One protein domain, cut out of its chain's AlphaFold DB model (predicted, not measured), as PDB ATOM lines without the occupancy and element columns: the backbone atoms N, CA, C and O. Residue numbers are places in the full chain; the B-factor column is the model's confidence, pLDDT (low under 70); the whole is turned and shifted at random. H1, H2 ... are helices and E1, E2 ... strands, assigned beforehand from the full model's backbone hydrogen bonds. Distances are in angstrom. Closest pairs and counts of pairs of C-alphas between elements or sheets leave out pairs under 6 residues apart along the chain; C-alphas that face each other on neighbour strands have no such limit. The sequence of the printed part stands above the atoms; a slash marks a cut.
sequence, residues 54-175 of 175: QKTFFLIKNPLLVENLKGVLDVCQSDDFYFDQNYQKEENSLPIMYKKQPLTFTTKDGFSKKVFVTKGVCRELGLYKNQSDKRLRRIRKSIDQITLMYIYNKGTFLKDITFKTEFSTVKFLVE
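What this domain is: This is residues 54 to 175 of the 175 residues of an uncharacterized protein of Halobacteriovoraceae bacterium (UniProt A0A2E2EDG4). A strongly twisted sheet of four strands, E1, E6, E7 and E8, has one helix, H2, over one of its faces; the second helix, H1, packs on H2 on the side away from the sheet, nearly side by side with it. The hairpin E4-E5 meets the sheet where the end of E5 comes near the start of E7, while the small hairpin E2-E3 and its long loop lie at one end of the longest axis and the loop of residues 130 to 141 lies at the other. The printed part has 122 residues, with two named helices and eight named strands in the order E1 H1 E2 E3 E4 E5 H2 E6 E7 E8; each of the three sheets is antiparallel, the largest in the order E1 - E6 - E7 - E8. The class is mixed, helices and strands. The whole is compact, with a radius of gyration of the C-alphas of 14.6 A and spans of 42 by 32 by 31 A.

How they stand to each other: Begin at E1, residues 56 to 61, an edge strand, and look across to its antiparallel neighbour E6, residues 142 to 151: N 58 and O 148 are 2.8 A apart, within hydrogen-bond range. E6 bends by 50 degrees at residue 145. It forms a hairpin with E7, residues 155 to 164, where N 149 and O 157 are 2.8 A apart. E7 forms a hairpin with the other edge strand, E8, residues 172 to 174, with N 161 and O 174 at 2.9 A; E6, E7 and E8 are a meander, each strand the antiparallel neighbour of the one before. H2, residues 119 to 129, is on this sheet, making two layers, a helix on one face of a sheet. Its height over the sheet is 9.4 A, and it runs slantwise to the strands, at 50 degrees to E7 on the local plane. It lies over E7 and only just over E6, on which 3 of its C-alphas fall. Its closest C-alphas to E8 are those of Val 121 and Val 174, 5.9 A. H1, residues 69 to 77, is not on the sheet but touches H2, with Leu 69 and Lys 129 the closest C-alphas at 5.0 A; they run opposite ways at a shallow tilt of 15 degrees. Look next at the hairpin of E4, residues 103 to 106, and E5, residues 112 to 115, where N 105 and O 113 are 2.9 A apart. Residues 64 to 65 also pair with residues 105 to 106 of E4, antiparallel. The closest C-alphas of E5 and E7 are those of Val 115 and Thr 156, 5.1 A. In the hairpin of E2, residues 81 to 83, and E3, residues 97 to 99, N 82 and O 98 are 3.2 A apart. The closest C-alphas of E3 and H2 are those of Tyr 98 and Lys 119, 6.5 A. Every O i to N i+4 pair is within hydrogen-bond range in H1, and 6 of 7 in H2.

Where its parts are: Find C-alpha 56 at (162.591, 288.732, 278.149); from there E1 runs 16.4 A to C-alpha 61. H1 covers 11.8 A from Leu 69 to Gln 77. The short strands E2, E3, E4 and E5 follow in turn. Find C-alpha 119 at (166.855, 308.195, 270.205), where H2 begins its 15.5 A. E6 runs 26.6 A and E7 26.7 A, and E8 ends at C-alpha 174, (170.804, 305.831, 279.458).

The domain as a whole: The C-alphas of Glu 91 and Lys 134 are the two farthest apart, 44.5 A. The printed part has no cut and ends at Glu 175, the chain's last residue. The links E2 to E3 and H2 to E6 are long. The mean pLDDT of the printed part is 77.8; look for values under 70 at residue 54 and at residues 80 to 97, 131 to 141 and 152 to 153.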
ATOM      1  N   GLN A  54     155.457 287.627 276.146       58.69
ATOM      2  CA  GLN A  54     156.208 287.574 277.399       58.69
ATOM      3  C   GLN A  54     157.625 288.115 277.134       58.69
ATOM      4  O   GLN A  54     158.492 287.435 276.590       58.69
ATOM      5  N   LYS A  55     157.827 289.404 277.416       70.62
ATOM      6  CA  LYS A  55     159.104 290.117 277.250       70.62
ATOM      7  C   LYS A  55     160.212 289.388 278.027       70.62
ATOM      8  O   LYS A  55     159.993 288.987 279.164       70.62
ATOM      9  N   THR A  56     161.403 289.252 277.444       79.25
ATOM     10  CA  THR A  56     162.591 288.732 278.149       79.25
ATOM     11  C   THR A  56     163.662 289.810 278.206       79.25
ATOM     12  O   THR A  56     163.941 290.441 277.190       79.25
ATOM     13  N   PHE A  57     164.276 290.016 279.370       86.88
ATOM     14  CA  PHE A  57     165.403 290.935 279.518       86.88
ATOM     15  C   PHE A  57     166.712 290.156 279.631       86.88
ATOM     16  O   PHE A  57     166.840 289.260 280.462       86.88
ATOM     17  N   PHE A  58     167.688 290.513 278.801       88.62
ATOM     18  CA  PHE A  58     169.042 289.983 278.838       88.62
ATOM     19  C   PHE A  58     169.989 291.066 279.328       88.62
ATOM     20  O   PHE A  58     170.103 292.126 278.718       88.62
ATOM     21  N   LEU A  59     170.691 290.781 280.415       93.88
ATOM     22  CA  LEU A  59     171.712 291.660 280.957       93.88
ATOM     23  C   LEU A  59     173.076 291.178 280.468       93.88
ATOM     24  O   LEU A  59     173.524 290.090 280.827       93.88
ATOM     25  N   ILE A  60     173.723 291.978 279.626       93.69
ATOM     26  CA  ILE A  60     174.996 291.626 278.995       93.69
ATOM     27  C   ILE A  60     176.080 292.525 279.561       93.69
ATOM     28  O   ILE A  60     175.967 293.749 279.519       93.69
ATOM     29  N   LYS A  61     177.150 291.910 280.063       93.75
ATOM     30  CA  LYS A  61     178.294 292.603 280.661       93.75
ATOM     31  C   LYS A  61     179.438 292.740 279.662       93.75
ATOM     32  O   LYS A  61     179.693 291.839 278.872       93.75
ATOM     33  N   ASN A  62     180.152 293.857 279.748       92.25
ATOM     34  CA  ASN A  62     181.264 294.250 278.879       92.25
ATOM     35  C   ASN A  62     180.976 294.107 277.366       92.25
ATOM     36  O   ASN A  62     181.809 293.547 276.645       92.25
ATOM     37  N   PRO A  63     179.825 294.589 276.862       94.25
ATOM     38  CA  PRO A  63     179.538 294.525 275.439       94.25
ATOM     39  C   PRO A  63     180.437 295.491 274.651       94.25
ATOM     40  O   PRO A  63     180.813 296.571 275.110       94.25
ATOM     41  N   LEU A  64     180.734 295.113 273.416       92.81
ATOM     42  CA  LEU A  64     181.483 295.879 272.433       92.81
ATOM     43  C   LEU A  64     180.535 296.283 271.306       92.81
ATOM     44  O   LEU A  64     179.999 295.425 270.603       92.81
ATOM     45  N   LEU A  65     180.345 297.590 271.131       93.56
ATOM     46  CA  LEU A  65     179.638 298.140 269.977       93.56
ATOM     47  C   LEU A  65     180.528 298.012 268.736       93.56
ATOM     48  O   LEU A  65     181.619 298.595 268.710       93.56
ATOM     49  N   VAL A  66     180.069 297.275 267.726       94.06
ATOM     50  CA  VAL A  66     180.856 296.950 266.527       94.06
ATOM     51  C   VAL A  66     180.972 298.150 265.592       94.06
ATOM     52  O   VAL A  66     182.044 298.404 265.043       94.06
ATOM     53  N   GLU A  67     179.901 298.923 265.433       93.00
ATOM     54  CA  GLU A  67     179.851 300.033 264.488       93.00
ATOM     55  C   GLU A  67     180.891 301.119 264.816       93.00
ATOM     56  O   GLU A  67     181.198 301.423 265.977       93.00
ATOM     57  N   ASN A  68     181.463 301.716 263.770       90.25
ATOM     58  CA  ASN A  68     182.329 302.888 263.888       90.25
ATOM     59  C   ASN A  68     181.489 304.173 264.030       90.25
ATOM     60  O   ASN A  68     180.263 304.130 263.942       90.25
ATOM     61  N   LEU A  69     182.136 305.326 264.245       86.75
ATOM     62  CA  LEU A  69     181.430 306.601 264.422       86.75
ATOM     63  C   LEU A  69     180.458 306.897 263.273       86.75
ATOM     64  O   LEU A  69     179.310 307.231 263.539       86.75
ATOM     65  N   LYS A  70     180.896 306.737 262.017       88.44
ATOM     66  CA  LYS A  70     180.046 306.983 260.846       88.44
ATOM     67  C   LYS A  70     178.812 306.079 260.860       88.44
ATOM     68  O   LYS A  70     177.708 306.589 260.777       88.44
ATOM     69  N   GLY A  71     178.989 304.774 261.076       89.38
ATOM     70  CA  GLY A  71     177.875 303.826 261.141       89.38
ATOM     71  C   GLY A  71     176.882 304.141 262.263       89.38
ATOM     72  O   GLY A  71     175.677 304.036 262.066       89.38
ATOM     73  N   VAL A  72     177.365 304.599 263.422       88.81
ATOM     74  CA  VAL A  72     176.477 305.057 264.502       88.81
ATOM     75  C   VAL A  72     175.729 306.329 264.105       88.81
ATOM     76  O   VAL A  72     174.529 306.419 264.344       88.81
ATOM     77  N   LEU A  73     176.400 307.306 263.488       85.94
ATOM     78  CA  LEU A  73     175.751 308.538 263.031       85.94
ATOM     79  C   LEU A  73     174.703 308.264 261.952       85.94
ATOM     80  O   LEU A  73     173.607 308.802 262.064       85.94
ATOM     81  N   ASP A  74     174.993 307.388 260.991       86.62
ATOM     82  CA  ASP A  74     174.055 306.996 259.935       86.62
ATOM     83  C   ASP A  74     172.763 306.426 260.550       86.62
ATOM     84  O   ASP A  74     171.661 306.881 260.241       86.62
ATOM     85  N   VAL A  75     172.879 305.516 261.527       87.25
ATOM     86  CA  VAL A  75     171.717 304.984 262.259       87.25
ATOM     87  C   VAL A  75     171.003 306.084 263.049       87.25
ATOM     88  O   VAL A  75     169.777 306.208 262.990       87.25
ATOM     89  N   CYS A  76     171.745 306.909 263.785       82.75
ATOM     90  CA  CYS A  76     171.168 307.864 264.729       82.75
ATOM     91  C   CYS A  76     170.578 309.121 264.079       82.75
ATOM     92  O   CYS A  76     169.648 309.711 264.638       82.75
ATOM     93  N   GLN A  77     171.059 309.506 262.901       81.06
ATOM     94  CA  GLN A  77     170.592 310.664 262.138       81.06
ATOM     95  C   GLN A  77     169.651 310.287 260.989       81.06
ATOM     96  O   GLN A  77     169.038 311.185 260.431       81.06
ATOM     97  N   SER A  78     169.476 308.995 260.681       75.69
ATOM     98  CA  SER A  78     168.489 308.547 259.687       75.69
ATOM     99  C   SER A  78     167.072 309.048 259.988       75.69
ATOM    100  O   SER A  78     166.652 309.085 261.147       75.69
ATOM    101  N   ASP A  79     166.302 309.362 258.949       70.75
ATOM    102  CA  ASP A  79     164.891 309.757 259.082       70.75
ATOM    103  C   ASP A  79     163.956 308.552 259.337       70.75
ATOM    104  O   ASP A  79     162.774 308.712 259.646       70.75
ATOM    105  N   ASP A  80     164.498 307.331 259.285       66.75
ATOM    106  CA  ASP A  80     163.769 306.067 259.413       66.75
ATOM    107  C   ASP A  80     163.469 305.707 260.881       66.75
ATOM    108  O   ASP A  80     164.159 304.899 261.522       66.75
ATOM    109  N   PHE A  81     162.390 306.275 261.418       63.50
ATOM    110  CA  PHE A  81     161.826 305.879 262.708       63.50
ATOM    111  C   PHE A  81     160.652 304.916 262.518       63.50
ATOM    112  O   PHE A  81     159.753 305.168 261.718       63.50
ATOM    113  N   TYR A  82     160.636 303.824 263.286       58.81
ATOM    114  CA  TYR A  82     159.443 302.991 263.438       58.81
ATOM    115  C   TYR A  82     158.823 303.212 264.812       58.81
ATOM    116  O   TYR A  82     159.498 303.444 265.818       58.81
ATOM    117  N   PHE A  83     157.502 303.127 264.819       49.28
ATOM    118  CA  PHE A  83     156.669 303.194 265.999       49.28
ATOM    119  C   PHE A  83     156.171 301.783 266.302       49.28
ATOM    120  O   PHE A  83     155.608 301.134 265.419       49.28
ATOM    121  N   ASP A  84     156.359 301.297 267.530       45.06
ATOM    122  CA  ASP A  84     155.626 300.119 267.995       45.06
ATOM    123  C   ASP A  84     154.511 300.558 268.945       45.06
ATOM    124  O   ASP A  84     154.765 300.872 270.110       45.06
ATOM    125  N   GLN A  85     153.266 300.555 268.444       36.66
ATOM    126  CA  GLN A  85     152.079 300.824 269.266       36.66
ATOM    127  C   GLN A  85     151.963 299.808 270.421       36.66
ATOM    128  O   GLN A  85     151.335 300.095 271.433       36.66
ATOM    129  N   ASN A  86     152.600 298.633 270.301       40.22
ATOM    130  CA  ASN A  86     152.475 297.517 271.237       40.22
ATOM    131  C   ASN A  86     153.546 297.523 272.343       40.22
ATOM    132  O   ASN A  86     153.598 296.595 273.151       40.22
ATOM    133  N   TYR A  87     154.386 298.564 272.429       39.91
ATOM    134  CA  TYR A  87     155.244 298.784 273.601       39.91
ATOM    135  C   TYR A  87     154.459 299.320 274.821       39.91
ATOM    136  O   TYR A  87     155.031 299.640 275.857       39.91
ATOM    137  N   GLN A  88     153.129 299.354 274.755       37.81
ATOM    138  CA  GLN A  88     152.259 299.636 275.894       37.81
ATOM    139  C   GLN A  88     151.949 298.342 276.655       37.81
ATOM    140  O   GLN A  88     150.976 297.652 276.365       37.81
ATOM    141  N   LYS A  89     152.812 297.938 277.593       40.72
ATOM    142  CA  LYS A  89     152.450 296.871 278.546       40.72
ATOM    143  C   LYS A  89     153.051 297.093 279.928       40.72
ATOM    144  O   LYS A  89     153.504 296.151 280.566       40.72
ATOM    145  N   GLU A  90     153.093 298.352 280.328       44.00
ATOM    146  CA  GLU A  90     152.785 298.794 281.684       44.00
ATOM    147  C   GLU A  90     151.638 299.797 281.503       44.00
ATOM    148  O   GLU A  90     151.624 300.515 280.497       44.00
ATOM    149  N   GLU A  91     150.640 299.822 282.388       39.00
ATOM    150  CA  GLU A  91     149.710 300.956 282.432       39.00
ATOM    151  C   GLU A  91     150.582 302.222 282.512       39.00
ATOM    152  O   GLU A  91     151.287 302.407 283.497       39.00
ATOM    153  N   ASN A  92     150.607 303.032 281.444       36.88
ATOM    154  CA  ASN A  92     151.475 304.207 281.215       36.88
ATOM    155  C   ASN A  92     152.796 304.036 280.430       36.88
ATOM    156  O   ASN A  92     153.526 305.022 280.305       36.88
ATOM    157  N   SER A  93     153.124 302.892 279.817       46.44
ATOM    158  CA  SER A  93     154.303 302.857 278.931       46.44
ATOM    159  C   SER A  93     153.980 303.466 277.561       46.44
ATOM    160  O   SER A  93     153.267 302.886 276.745       46.44
ATOM    161  N   LEU A  94     154.473 304.681 277.301       44.56
ATOM    162  CA  LEU A  94     154.397 305.320 275.985       44.56
ATOM    163  C   LEU A  94     155.076 304.433 274.921       44.56
ATOM    164  O   LEU A  94     156.088 303.798 275.217       44.56
ATOM    165  N   PRO A  95     154.554 304.380 273.687       53.47
ATOM    166  CA  PRO A  95     155.164 303.639 272.582       53.47
ATOM    167  C   PRO A  95     156.630 304.059 272.384       53.47
ATOM    168  O   PRO A  95     156.924 305.243 272.219       53.47
ATOM    169  N   ILE A  96     157.564 303.099 272.400       56.69
ATOM    170  CA  ILE A  96     158.984 303.396 272.169       56.69
ATOM    171  C   ILE A  96     159.201 303.704 270.692       56.69
ATOM    172  O   ILE A  96     158.963 302.869 269.818       56.69
ATOM    173  N   MET A  97     159.726 304.899 270.429       66.31
ATOM    174  CA  MET A  97     160.296 305.258 269.137       66.31
ATOM    175  C   MET A  97     161.730 304.736 269.048       66.31
ATOM    176  O   MET A  97     162.590 305.105 269.854       66.31
ATOM    177  N   TYR A  98     162.000 303.907 268.044       74.75
ATOM    178  CA  TYR A  98     163.322 303.332 267.803       74.75
ATOM    179  C   TYR A  98     163.765 303.529 266.353       74.75
ATOM    180  O   TYR A  98     162.958 303.728 265.439       74.75
ATOM    181  N   LYS A  99     165.082 303.479 266.149       79.69
ATOM    182  CA  LYS A  99     165.702 303.515 264.824       79.69
ATOM    183  C   LYS A  99     165.531 302.178 264.122       79.69
ATOM    184  O   LYS A  99     165.808 301.131 264.708       79.69
ATOM    185  N   LYS A 100     165.111 302.214 262.855       73.50
ATOM    186  CA  LYS A 100     164.869 301.004 262.054       73.50
ATOM    187  C   LYS A 100     166.139 300.189 261.812       73.50
ATOM    188  O   LYS A 100     166.076 298.970 261.693       73.50
ATOM    189  N   GLN A 101     167.285 300.849 261.710       87.25
ATOM    190  CA  GLN A 101     168.561 300.173 261.510       87.25
ATOM    191  C   GLN A 101     169.136 299.740 262.868       87.25
ATOM    192  O   GLN A 101     169.348 300.592 263.732       87.25
ATOM    193  N   PRO A 102     169.358 298.432 263.097       91.25
ATOM    194  CA  PRO A 102     169.920 297.961 264.351       91.25
ATOM    195  C   PRO A 102     171.440 298.159 264.394       91.25
ATOM    196  O   PRO A 102     172.114 298.113 263.366       91.25
ATOM    197  N   LEU A 103     171.971 298.283 265.607       93.56
ATOM    198  CA  LEU A 103     173.402 298.244 265.906       93.56
ATOM    199  C   LEU A 103     173.805 296.862 266.417       93.56
ATOM    200  O   LEU A 103     172.987 296.128 266.972       93.56
ATOM    201  N   THR A 104     175.068 296.500 266.254       95.94
ATOM    202  CA  THR A 104     175.586 295.183 266.603       95.94
ATOM    203  C   THR A 104     176.440 295.275 267.855       95.94
ATOM    204  O   THR A 104     177.450 295.978 267.905       95.94
ATOM    205  N   PHE A 105     176.058 294.505 268.868       94.94
ATOM    206  CA  PHE A 105     176.841 294.329 270.080       94.94
ATOM    207  C   PHE A 105     177.434 292.932 270.119       94.94
ATOM    208  O   PHE A 105     176.755 291.949 269.823       94.94
ATOM    209  N   THR A 106     178.701 292.855 270.510       95.44
ATOM    210  CA  THR A 106     179.430 291.598 270.686       95.44
ATOM    211  C   THR A 106     180.053 291.522 272.069       95.44
ATOM    212  O   THR A 106     180.226 292.531 272.742       95.44
ATOM    213  N   THR A 107     180.398 290.328 272.510       94.38
ATOM    214  CA  THR A 107     181.147 290.083 273.744       94.38
ATOM    215  C   THR A 107     182.374 289.237 273.420       94.38
ATOM    216  O   THR A 107     182.463 288.637 272.346       94.38
ATOM    217  N   LYS A 108     183.346 289.190 274.336       90.19
ATOM    218  CA  LYS A 108     184.587 288.429 274.119       90.19
ATOM    219  C   LYS A 108     184.360 286.915 274.070       90.19
ATOM    220  O   LYS A 108     185.138 286.213 273.441       90.19
ATOM    221  N   ASP A 109     183.307 286.438 274.716       90.31
ATOM    222  CA  ASP A 109     182.856 285.046 274.779       90.31
ATOM    223  C   ASP A 109     182.017 284.617 273.563       90.31
ATOM    224  O   ASP A 109     181.562 283.480 273.491       90.31
ATOM    225  N   GLY A 110     181.849 285.495 272.569       89.81
ATOM    226  CA  GLY A 110     181.250 285.145 271.279       89.81
ATOM    227  C   GLY A 110     179.754 285.427 271.167       89.81
ATOM    228  O   GLY A 110     179.188 285.238 270.089       89.81
ATOM    229  N   PHE A 111     179.096 285.949 272.212       91.88
ATOM    230  CA  PHE A 111     177.736 286.469 272.053       91.88
ATOM    231  C   PHE A 111     177.753 287.663 271.089       91.88
ATOM    232  O   PHE A 111     178.516 288.608 271.290       91.88
ATOM    233  N   SER A 112     176.897 287.626 270.065       94.00
ATOM    234  CA  SER A 112     176.733 288.666 269.045       94.00
ATOM    235  C   SER A 112     175.251 288.881 268.751       94.00
ATOM    236  O   SER A 112     174.514 287.919 268.513       94.00
ATOM    237  N   LYS A 113     174.786 290.135 268.772       93.75
ATOM    238  CA  LYS A 113     173.370 290.456 268.566       93.75
ATOM    239  C   LYS A 113     173.171 291.804 267.884       93.75
ATOM    240  O   LYS A 113     173.786 292.795 268.265       93.75
ATOM    241  N   LYS A 114     172.246 291.835 266.919       94.06
ATOM    242  CA  LYS A 114     171.682 293.064 266.345       94.06
ATOM    243  C   LYS A 114     170.552 293.582 267.232       94.06
ATOM    244  O   LYS A 114     169.654 292.818 267.593       94.06
ATOM    245  N   VAL A 115     170.613 294.861 267.573       92.88
ATOM    246  CA  VAL A 115     169.781 295.514 268.580       92.88
ATOM    247  C   VAL A 115     169.254 296.840 268.040       92.88
ATOM    248  O   VAL A 115     170.025 297.678 267.577       92.88
ATOM    249  N   PHE A 116     167.944 297.050 268.122       90.94
ATOM    250  CA  PHE A 116     167.316 298.333 267.808       90.94
ATOM    251  C   PHE A 116     167.510 299.315 268.965       90.94
ATOM    252  O   PHE A 116     167.414 298.931 270.130       90.94
ATOM    253  N   VAL A 117     167.771 300.583 268.651       88.38
ATOM    254  CA  VAL A 117     168.110 301.607 269.653       88.38
ATOM    255  C   VAL A 117     167.119 302.766 269.653       88.38
ATOM    256  O   VAL A 117     166.607 303.168 268.604       88.38
ATOM    257  N   THR A 118     166.857 303.308 270.841       82.12
ATOM    258  CA  THR A 118     166.056 304.522 271.044       82.12
ATOM    259  C   THR A 118     166.863 305.767 270.668       82.12
ATOM    260  O   THR A 118     168.092 305.729 270.549       82.12
ATOM    261  N   LYS A 119     166.188 306.912 270.497       73.44
ATOM    262  CA  LYS A 119     166.855 308.195 270.205       73.44
ATOM    263  C   LYS A 119     167.797 308.641 271.338       73.44
ATOM    264  O   LYS A 119     168.868 309.172 271.042       73.44
ATOM    265  N   GLY A 120     167.412 308.413 272.598       74.69
ATOM    266  CA  GLY A 120     168.204 308.754 273.789       74.69
ATOM    267  C   GLY A 120     169.525 307.992 273.821       74.69
ATOM    268  O   GLY A 120     170.599 308.597 273.785       74.69
ATOM    269  N   VAL A 121     169.438 306.666 273.723       86.94
ATOM    270  CA  VAL A 121     170.588 305.771 273.550       86.94
ATOM    271  C   VAL A 121     171.469 306.187 272.372       86.94
ATOM    272  O   VAL A 121     172.694 306.229 272.494       86.94
ATOM    273  N   CYS A 122     170.868 306.523 271.230       84.06
ATOM    274  CA  CYS A 122     171.604 306.867 270.017       84.06
ATOM    275  C   CYS A 122     172.562 308.053 270.206       84.06
ATOM    276  O   CYS A 122     173.710 308.010 269.758       84.06
ATOM    277  N   ARG A 123     172.122 309.095 270.923       81.69
ATOM    278  CA  ARG A 123     172.972 310.248 271.261       81.69
ATOM    279  C   ARG A 123     174.201 309.813 272.057       81.69
ATOM    280  O   ARG A 123     175.314 310.235 271.755       81.69
ATOM    281  N   GLU A 124     174.009 308.954 273.047       85.75
ATOM    282  CA  GLU A 124     175.071 308.542 273.964       85.75
ATOM    283  C   GLU A 124     176.057 307.565 273.306       85.75
ATOM    284  O   GLU A 124     177.266 307.681 273.512       85.75
ATOM    285  N   LEU A 125     175.582 306.677 272.424       89.38
ATOM    286  CA  LEU A 125     176.446 305.835 271.587       89.38
ATOM    287  C   LEU A 125     177.259 306.661 270.579       89.38
ATOM    288  O   LEU A 125     178.443 306.383 270.366       89.38
ATOM    289  N   GLY A 126     176.655 307.704 270.001       85.75
ATOM    290  CA  GLY A 126     177.354 308.663 269.148       85.75
ATOM    291  C   GLY A 126     178.479 309.369 269.905       85.75
ATOM    292  O   GLY A 126     179.622 309.356 269.454       85.75
ATOM    293  N   LEU A 127     178.194 309.903 271.098       80.75
ATOM    294  CA  LEU A 127     179.204 310.519 271.969       80.75
ATOM    295  C   LEU A 127     180.309 309.535 272.374       80.75
ATOM    296  O   LEU A 127     181.482 309.904 272.404       80.75
ATOM    297  N   TYR A 128     179.952 308.278 272.648       84.81
ATOM    298  CA  TYR A 128     180.912 307.222 272.961       84.81
ATOM    299  C   TYR A 128     181.894 306.959 271.809       84.81
ATOM    300  O   TYR A 128     183.092 306.821 272.050       84.81
ATOM    301  N   LYS A 129     181.427 306.928 270.554       85.44
ATOM    302  CA  LYS A 129     182.296 306.731 269.379       85.44
ATOM    303  C   LYS A 129     182.971 308.021 268.894       85.44
ATOM    304  O   LYS A 129     183.978 307.937 268.198       85.44
ATOM    305  N   ASN A 130     182.469 309.197 269.283       77.19
ATOM    306  CA  ASN A 130     182.986 310.518 268.899       77.19
ATOM    307  C   ASN A 130     184.092 311.054 269.834       77.19
ATOM    308  O   ASN A 130     184.288 312.262 269.951       77.19
ATOM    309  N   GLN A 131     184.824 310.191 270.544       65.19
ATOM    310  CA  GLN A 131     185.865 310.622 271.488       65.19
ATOM    311  C   GLN A 131     187.147 311.118 270.785       65.19
ATOM    312  O   GLN A 131     188.216 310.513 270.898       65.19
ATOM    313  N   SER A 132     187.071 312.255 270.085       53.34
ATOM    314  CA  SER A 132     188.253 312.986 269.603       53.34
ATOM    315  C   SER A 132     188.916 313.816 270.716       53.34
ATOM    316  O   SER A 132     190.118 314.081 270.657       53.34
ATOM    317  N   ASP A 133     188.184 314.155 271.781       53.19
ATOM    318  CA  ASP A 133     188.667 315.088 272.797       53.19
ATOM    319  C   ASP A 133     189.395 314.390 273.956       53.19
ATOM    320  O   ASP A 133     188.790 313.732 274.806       53.19
ATOM    321  N   LYS A 134     190.722 314.577 274.024       54.88
ATOM    322  CA  LYS A 134     191.597 314.063 275.091       54.88
ATOM    323  C   LYS A 134     191.188 314.520 276.500       54.88
ATOM    324  O   LYS A 134     191.565 313.844 277.457       54.88
ATOM    325  N   ARG A 135     190.430 315.616 276.643       53.44
ATOM    326  CA  ARG A 135     189.998 316.161 277.944       53.44
ATOM    327  C   ARG A 135     188.742 315.477 278.491       53.44
ATOM    328  O   ARG A 135     188.679 315.215 279.688       53.44
ATOM    329  N   LEU A 136     187.798 315.100 277.625       52.31
ATOM    330  CA  LEU A 136     186.558 314.397 277.999       52.31
ATOM    331  C   LEU A 136     186.735 312.875 278.175       52.31
ATOM    332  O   LEU A 136     185.856 312.209 278.722       52.31
ATOM    333  N   ARG A 137     187.894 312.320 277.785       52.38
ATOM    334  CA  ARG A 137     188.239 310.881 277.885       52.38
ATOM    335  C   ARG A 137     188.098 310.262 279.281       52.38
ATOM    336  O   ARG A 137     188.108 309.039 279.395       52.38
ATOM    337  N   ARG A 138     188.039 311.063 280.351       53.53
ATOM    338  CA  ARG A 138     188.106 310.545 281.729       53.53
ATOM    339  C   ARG A 138     186.770 310.030 282.262       53.53
ATOM    340  O   ARG A 138     186.764 309.014 282.948       53.53
ATOM    341  N   ILE A 139     185.649 310.637 281.870       55.75
ATOM    342  CA  ILE A 139     184.361 310.385 282.537       55.75
ATOM    343  C   ILE A 139     183.674 309.105 282.021       55.75
ATOM    344  O   ILE A 139     182.920 308.483 282.769       55.75
ATOM    345  N   ARG A 140     183.939 308.673 280.773       63.34
ATOM    346  CA  ARG A 140     183.283 307.510 280.132       63.34
ATOM    347  C   ARG A 140     184.265 306.690 279.298       63.34
ATOM    348  O   ARG A 140     184.565 307.049 278.163       63.34
ATOM    349  N   LYS A 141     184.768 305.582 279.847       65.56
ATOM    350  CA  LYS A 141     185.817 304.784 279.174       65.56
ATOM    351  C   LYS A 141     185.280 303.648 278.306       65.56
ATOM    352  O   LYS A 141     185.925 303.261 277.340       65.56
ATOM    353  N   SER A 142     184.129 303.076 278.653       83.06
ATOM    354  CA  SER A 142     183.539 301.935 277.937       83.06
ATOM    355  C   SER A 142     182.116 301.670 278.413       83.06
ATOM    356  O   SER A 142     181.686 302.209 279.435       83.06
ATOM    357  N   ILE A 143     181.408 300.824 277.676       91.25
ATOM    358  CA  ILE A 143     180.117 300.288 278.086       91.25
ATOM    359  C   ILE A 143     180.378 299.167 279.099       91.25
ATOM    360  O   ILE A 143     181.087 298.207 278.798       91.25
ATOM    361  N   ASP A 144     179.844 299.312 280.310       92.12
ATOM    362  CA  ASP A 144     179.937 298.286 281.354       92.12
ATOM    363  C   ASP A 144     178.909 297.183 281.129       92.12
ATOM    364  O   ASP A 144     179.211 295.996 281.230       92.12
ATOM    365  N   GLN A 145     177.686 297.591 280.799       93.81
ATOM    366  CA  GLN A 145     176.544 296.701 280.715       93.81
ATOM    367  C   GLN A 145     175.504 297.259 279.748       93.81
ATOM    368  O   GLN A 145     175.332 298.473 279.655       93.81
ATOM    369  N   ILE A 146     174.790 296.373 279.063       94.12
ATOM    370  CA  ILE A 146     173.556 296.697 278.343       94.12
ATOM    371  C   ILE A 146     172.436 295.783 278.812       94.12
ATOM    372  O   ILE A 146     172.653 294.587 279.033       94.12
ATOM    373  N   THR A 147     171.238 296.338 278.911       92.69
ATOM    374  CA  THR A 147     170.015 295.577 279.137       92.69
ATOM    375  C   THR A 147     169.254 295.511 277.826       92.69
ATOM    376  O   THR A 147     168.780 296.516 277.297       92.69
ATOM    377  N   LEU A 148     169.144 294.310 277.275       91.00
ATOM    378  CA  LEU A 148     168.414 294.057 276.046       91.00
ATOM    379  C   LEU A 148     167.035 293.519 276.364       91.00
ATOM    380  O   LEU A 148     166.895 292.517 277.053       91.00
ATOM    381  N   MET A 149     166.016 294.137 275.797       86.81
ATOM    382  CA  MET A 149     164.667 293.615 275.827       86.81
ATOM    383  C   MET A 149     164.388 292.848 274.541       86.81
ATOM    384  O   MET A 149     164.381 293.412 273.449       86.81
ATOM    385  N   TYR A 150     164.107 291.561 274.667       84.25
ATOM    386  CA  TYR A 150     163.606 290.737 273.585       84.25
ATOM    387  C   TYR A 150     162.086 290.666 273.620       84.25
ATOM    388  O   TYR A 150     161.477 290.308 274.632       84.25
ATOM    389  N   ILE A 151     161.492 290.990 272.478       77.25
ATOM    390  CA  ILE A 151     160.068 290.848 272.224       77.25
ATOM    391  C   ILE A 151     159.925 289.816 271.111       77.25
ATOM    392  O   ILE A 151     160.428 289.999 269.997       77.25
ATOM    393  N   TYR A 152     159.238 288.719 271.425       69.00
ATOM    394  CA  TYR A 152     158.969 287.640 270.483       69.00
ATOM    395  C   TYR A 152     158.325 288.182 269.194       69.00
ATOM    396  O   TYR A 152     157.497 289.089 269.250       69.00
ATOM    397  N   ASN A 153     158.749 287.677 268.032       66.88
ATOM    398  CA  ASN A 153     158.355 288.134 266.685       66.88
ATOM    399  C   ASN A 153     158.639 289.609 266.328       66.88
ATOM    400  O   ASN A 153     158.368 290.019 265.203       66.88
ATOM    401  N   LYS A 154     159.200 290.409 267.242       73.25
ATOM    402  CA  LYS A 154     159.479 291.839 267.024       73.25
ATOM    403  C   LYS A 154     160.970 292.156 266.993       73.25
ATOM    404  O   LYS A 154     161.397 292.977 266.191       73.25
ATOM    405  N   GLY A 155     161.770 291.490 267.825       82.88
ATOM    406  CA  GLY A 155     163.225 291.638 267.825       82.88
ATOM    407  C   GLY A 155     163.803 291.966 269.195       82.88
ATOM    408  O   GLY A 155     163.239 291.625 270.231       82.88
ATOM    409  N   THR A 156     164.993 292.566 269.201       88.00
ATOM    410  CA  THR A 156     165.736 292.915 270.419       88.00
ATOM    411  C   THR A 156     166.004 294.408 270.450       88.00
ATOM    412  O   THR A 156     166.560 294.951 269.500       88.00
ATOM    413  N   PHE A 157     165.629 295.052 271.544       87.94
ATOM    414  CA  PHE A 157     165.716 296.490 271.743       87.94
ATOM    415  C   PHE A 157     166.685 296.776 272.883       87.94
ATOM    416  O   PHE A 157     166.702 296.045 273.876       87.94
ATOM    417  N   LEU A 158     167.493 297.823 272.758       89.31
ATOM    418  CA  LEU A 158     168.294 298.307 273.874       89.31
ATOM    419  C   LEU A 158     167.354 299.053 274.821       89.31
ATOM    420  O   LEU A 158     166.788 300.069 274.426       89.31
ATOM    421  N   LYS A 159     167.154 298.511 276.026       86.69
ATOM    422  CA  LYS A 159     166.343 299.149 277.067       86.69
ATOM    423  C   LYS A 159     167.151 300.223 277.778       86.69
ATOM    424  O   LYS A 159     166.716 301.359 277.849       86.69
ATOM    425  N   ASP A 160     168.316 299.835 278.282       88.81
ATOM    426  CA  ASP A 160     169.223 300.731 278.978       88.81
ATOM    427  C   ASP A 160     170.681 300.327 278.748       88.81
ATOM    428  O   ASP A 160     171.001 299.172 278.440       88.81
ATOM    429  N   ILE A 161     171.576 301.302 278.878       91.62
ATOM    430  CA  ILE A 161     173.021 301.110 278.787       91.62
ATOM    431  C   ILE A 161     173.731 301.773 279.963       91.62
ATOM    432  O   ILE A 161     173.509 302.940 280.271       91.62
ATOM    433  N   THR A 162     174.617 301.016 280.609       92.12
ATOM    434  CA  THR A 162     175.464 301.483 281.708       92.12
ATOM    435  C   THR A 162     176.867 301.795 281.200       92.12
ATOM    436  O   THR A 162     177.551 300.922 280.660       92.12
ATOM    437  N   PHE A 163     177.344 303.016 281.434       89.25
ATOM    438  CA  PHE A 163     178.723 303.407 281.131       89.25
ATOM    439  C   PHE A 163     179.640 303.281 282.351       89.25
ATOM    440  O   PHE A 163     179.273 303.675 283.459       89.25
ATOM    441  N   LYS A 164     180.877 302.809 282.129       86.75
ATOM    442  CA  LYS A 164     181.948 302.877 283.135       86.75
ATOM    443  C   LYS A 164     182.398 304.315 283.326       86.75
ATOM    444  O   LYS A 164     182.717 304.996 282.347       86.75
ATOM    445  N   THR A 165     182.533 304.714 284.582       81.81
ATOM    446  CA  THR A 165     183.074 306.009 284.996       81.81
ATOM    447  C   THR A 165     184.257 305.830 285.951       81.81
ATOM    448  O   THR A 165     184.560 304.713 286.371       81.81
ATOM    449  N   GLU A 166     184.977 306.915 286.233       81.12
ATOM    450  CA  GLU A 166     186.115 306.926 287.161       81.12
ATOM    451  C   GLU A 166     185.689 306.882 288.634       81.12
ATOM    452  O   GLU A 166     186.466 306.465 289.490       81.12
ATOM    453  N   PHE A 167     184.443 307.255 288.924       83.62
ATOM    454  CA  PHE A 167     183.874 307.217 290.264       83.62
ATOM    455  C   PHE A 167     183.258 305.839 290.538       83.62
ATOM    456  O   PHE A 167     182.243 305.477 289.950       83.62
ATOM    457  N   SER A 168     183.846 305.067 291.454       81.44
ATOM    458  CA  SER A 168     183.406 303.695 291.771       81.44
ATOM    459  C   SER A 168     181.966 303.597 292.292       81.44
ATOM    460  O   SER A 168     181.351 302.536 292.202       81.44
ATOM    461  N   THR A 169     181.421 304.694 292.821       85.69
ATOM    462  CA  THR A 169     180.075 304.778 293.401       85.69
ATOM    463  C   THR A 169     179.025 305.349 292.448       85.69
ATOM    464  O   THR A 169     177.850 305.385 292.803       85.69
ATOM    465  N   VAL A 170     179.410 305.785 291.243       82.00
ATOM    466  CA  VAL A 170     178.500 306.420 290.277       82.00
ATOM    467  C   VAL A 170     178.343 305.525 289.052       82.00
ATOM    468  O   VAL A 170     179.310 304.963 288.546       82.00
ATOM    469  N   LYS A 171     177.116 305.398 288.544       85.12
ATOM    470  CA  LYS A 171     176.815 304.727 287.273       85.12
ATOM    471  C   LYS A 171     175.944 305.638 286.420       85.12
ATOM    472  O   LYS A 171     174.998 306.232 286.926       85.12
ATOM    473  N   PHE A 172     176.264 305.731 285.133       83.06
ATOM    474  CA  PHE A 172     175.456 306.475 284.169       83.06
ATOM    475  C   PHE A 172     174.626 305.491 283.360       83.06
ATOM    476  O   PHE A 172     175.193 304.706 282.597       83.06
ATOM    477  N   LEU A 173     173.311 305.548 283.561       86.44
ATOM    478  CA  LEU A 173     172.313 304.789 282.819       86.44
ATOM    479  C   LEU A 173     171.687 305.689 281.756       86.44
ATOM    480  O   LEU A 173     171.452 306.871 282.005       86.44
ATOM    481  N   VAL A 174     171.450 305.134 280.574       83.75
ATOM    482  CA  VAL A 174     170.804 305.831 279.458       83.75
ATOM    483  C   VAL A 174     169.721 304.928 278.893       83.75
ATOM    484  O   VAL A 174     170.031 303.791 278.544       83.75
ATOM    485  N   GLU A 175     168.507 305.465 278.781       76.12
ATOM    486  CA  GLU A 175     167.289 304.828 278.249       76.12
ATOM    487  C   GLU A 175     166.850 305.476 276.916       76.12
ATOM    488  O   GLU A 175     167.088 306.695 276.725       76.12
TER     489      GLU A 175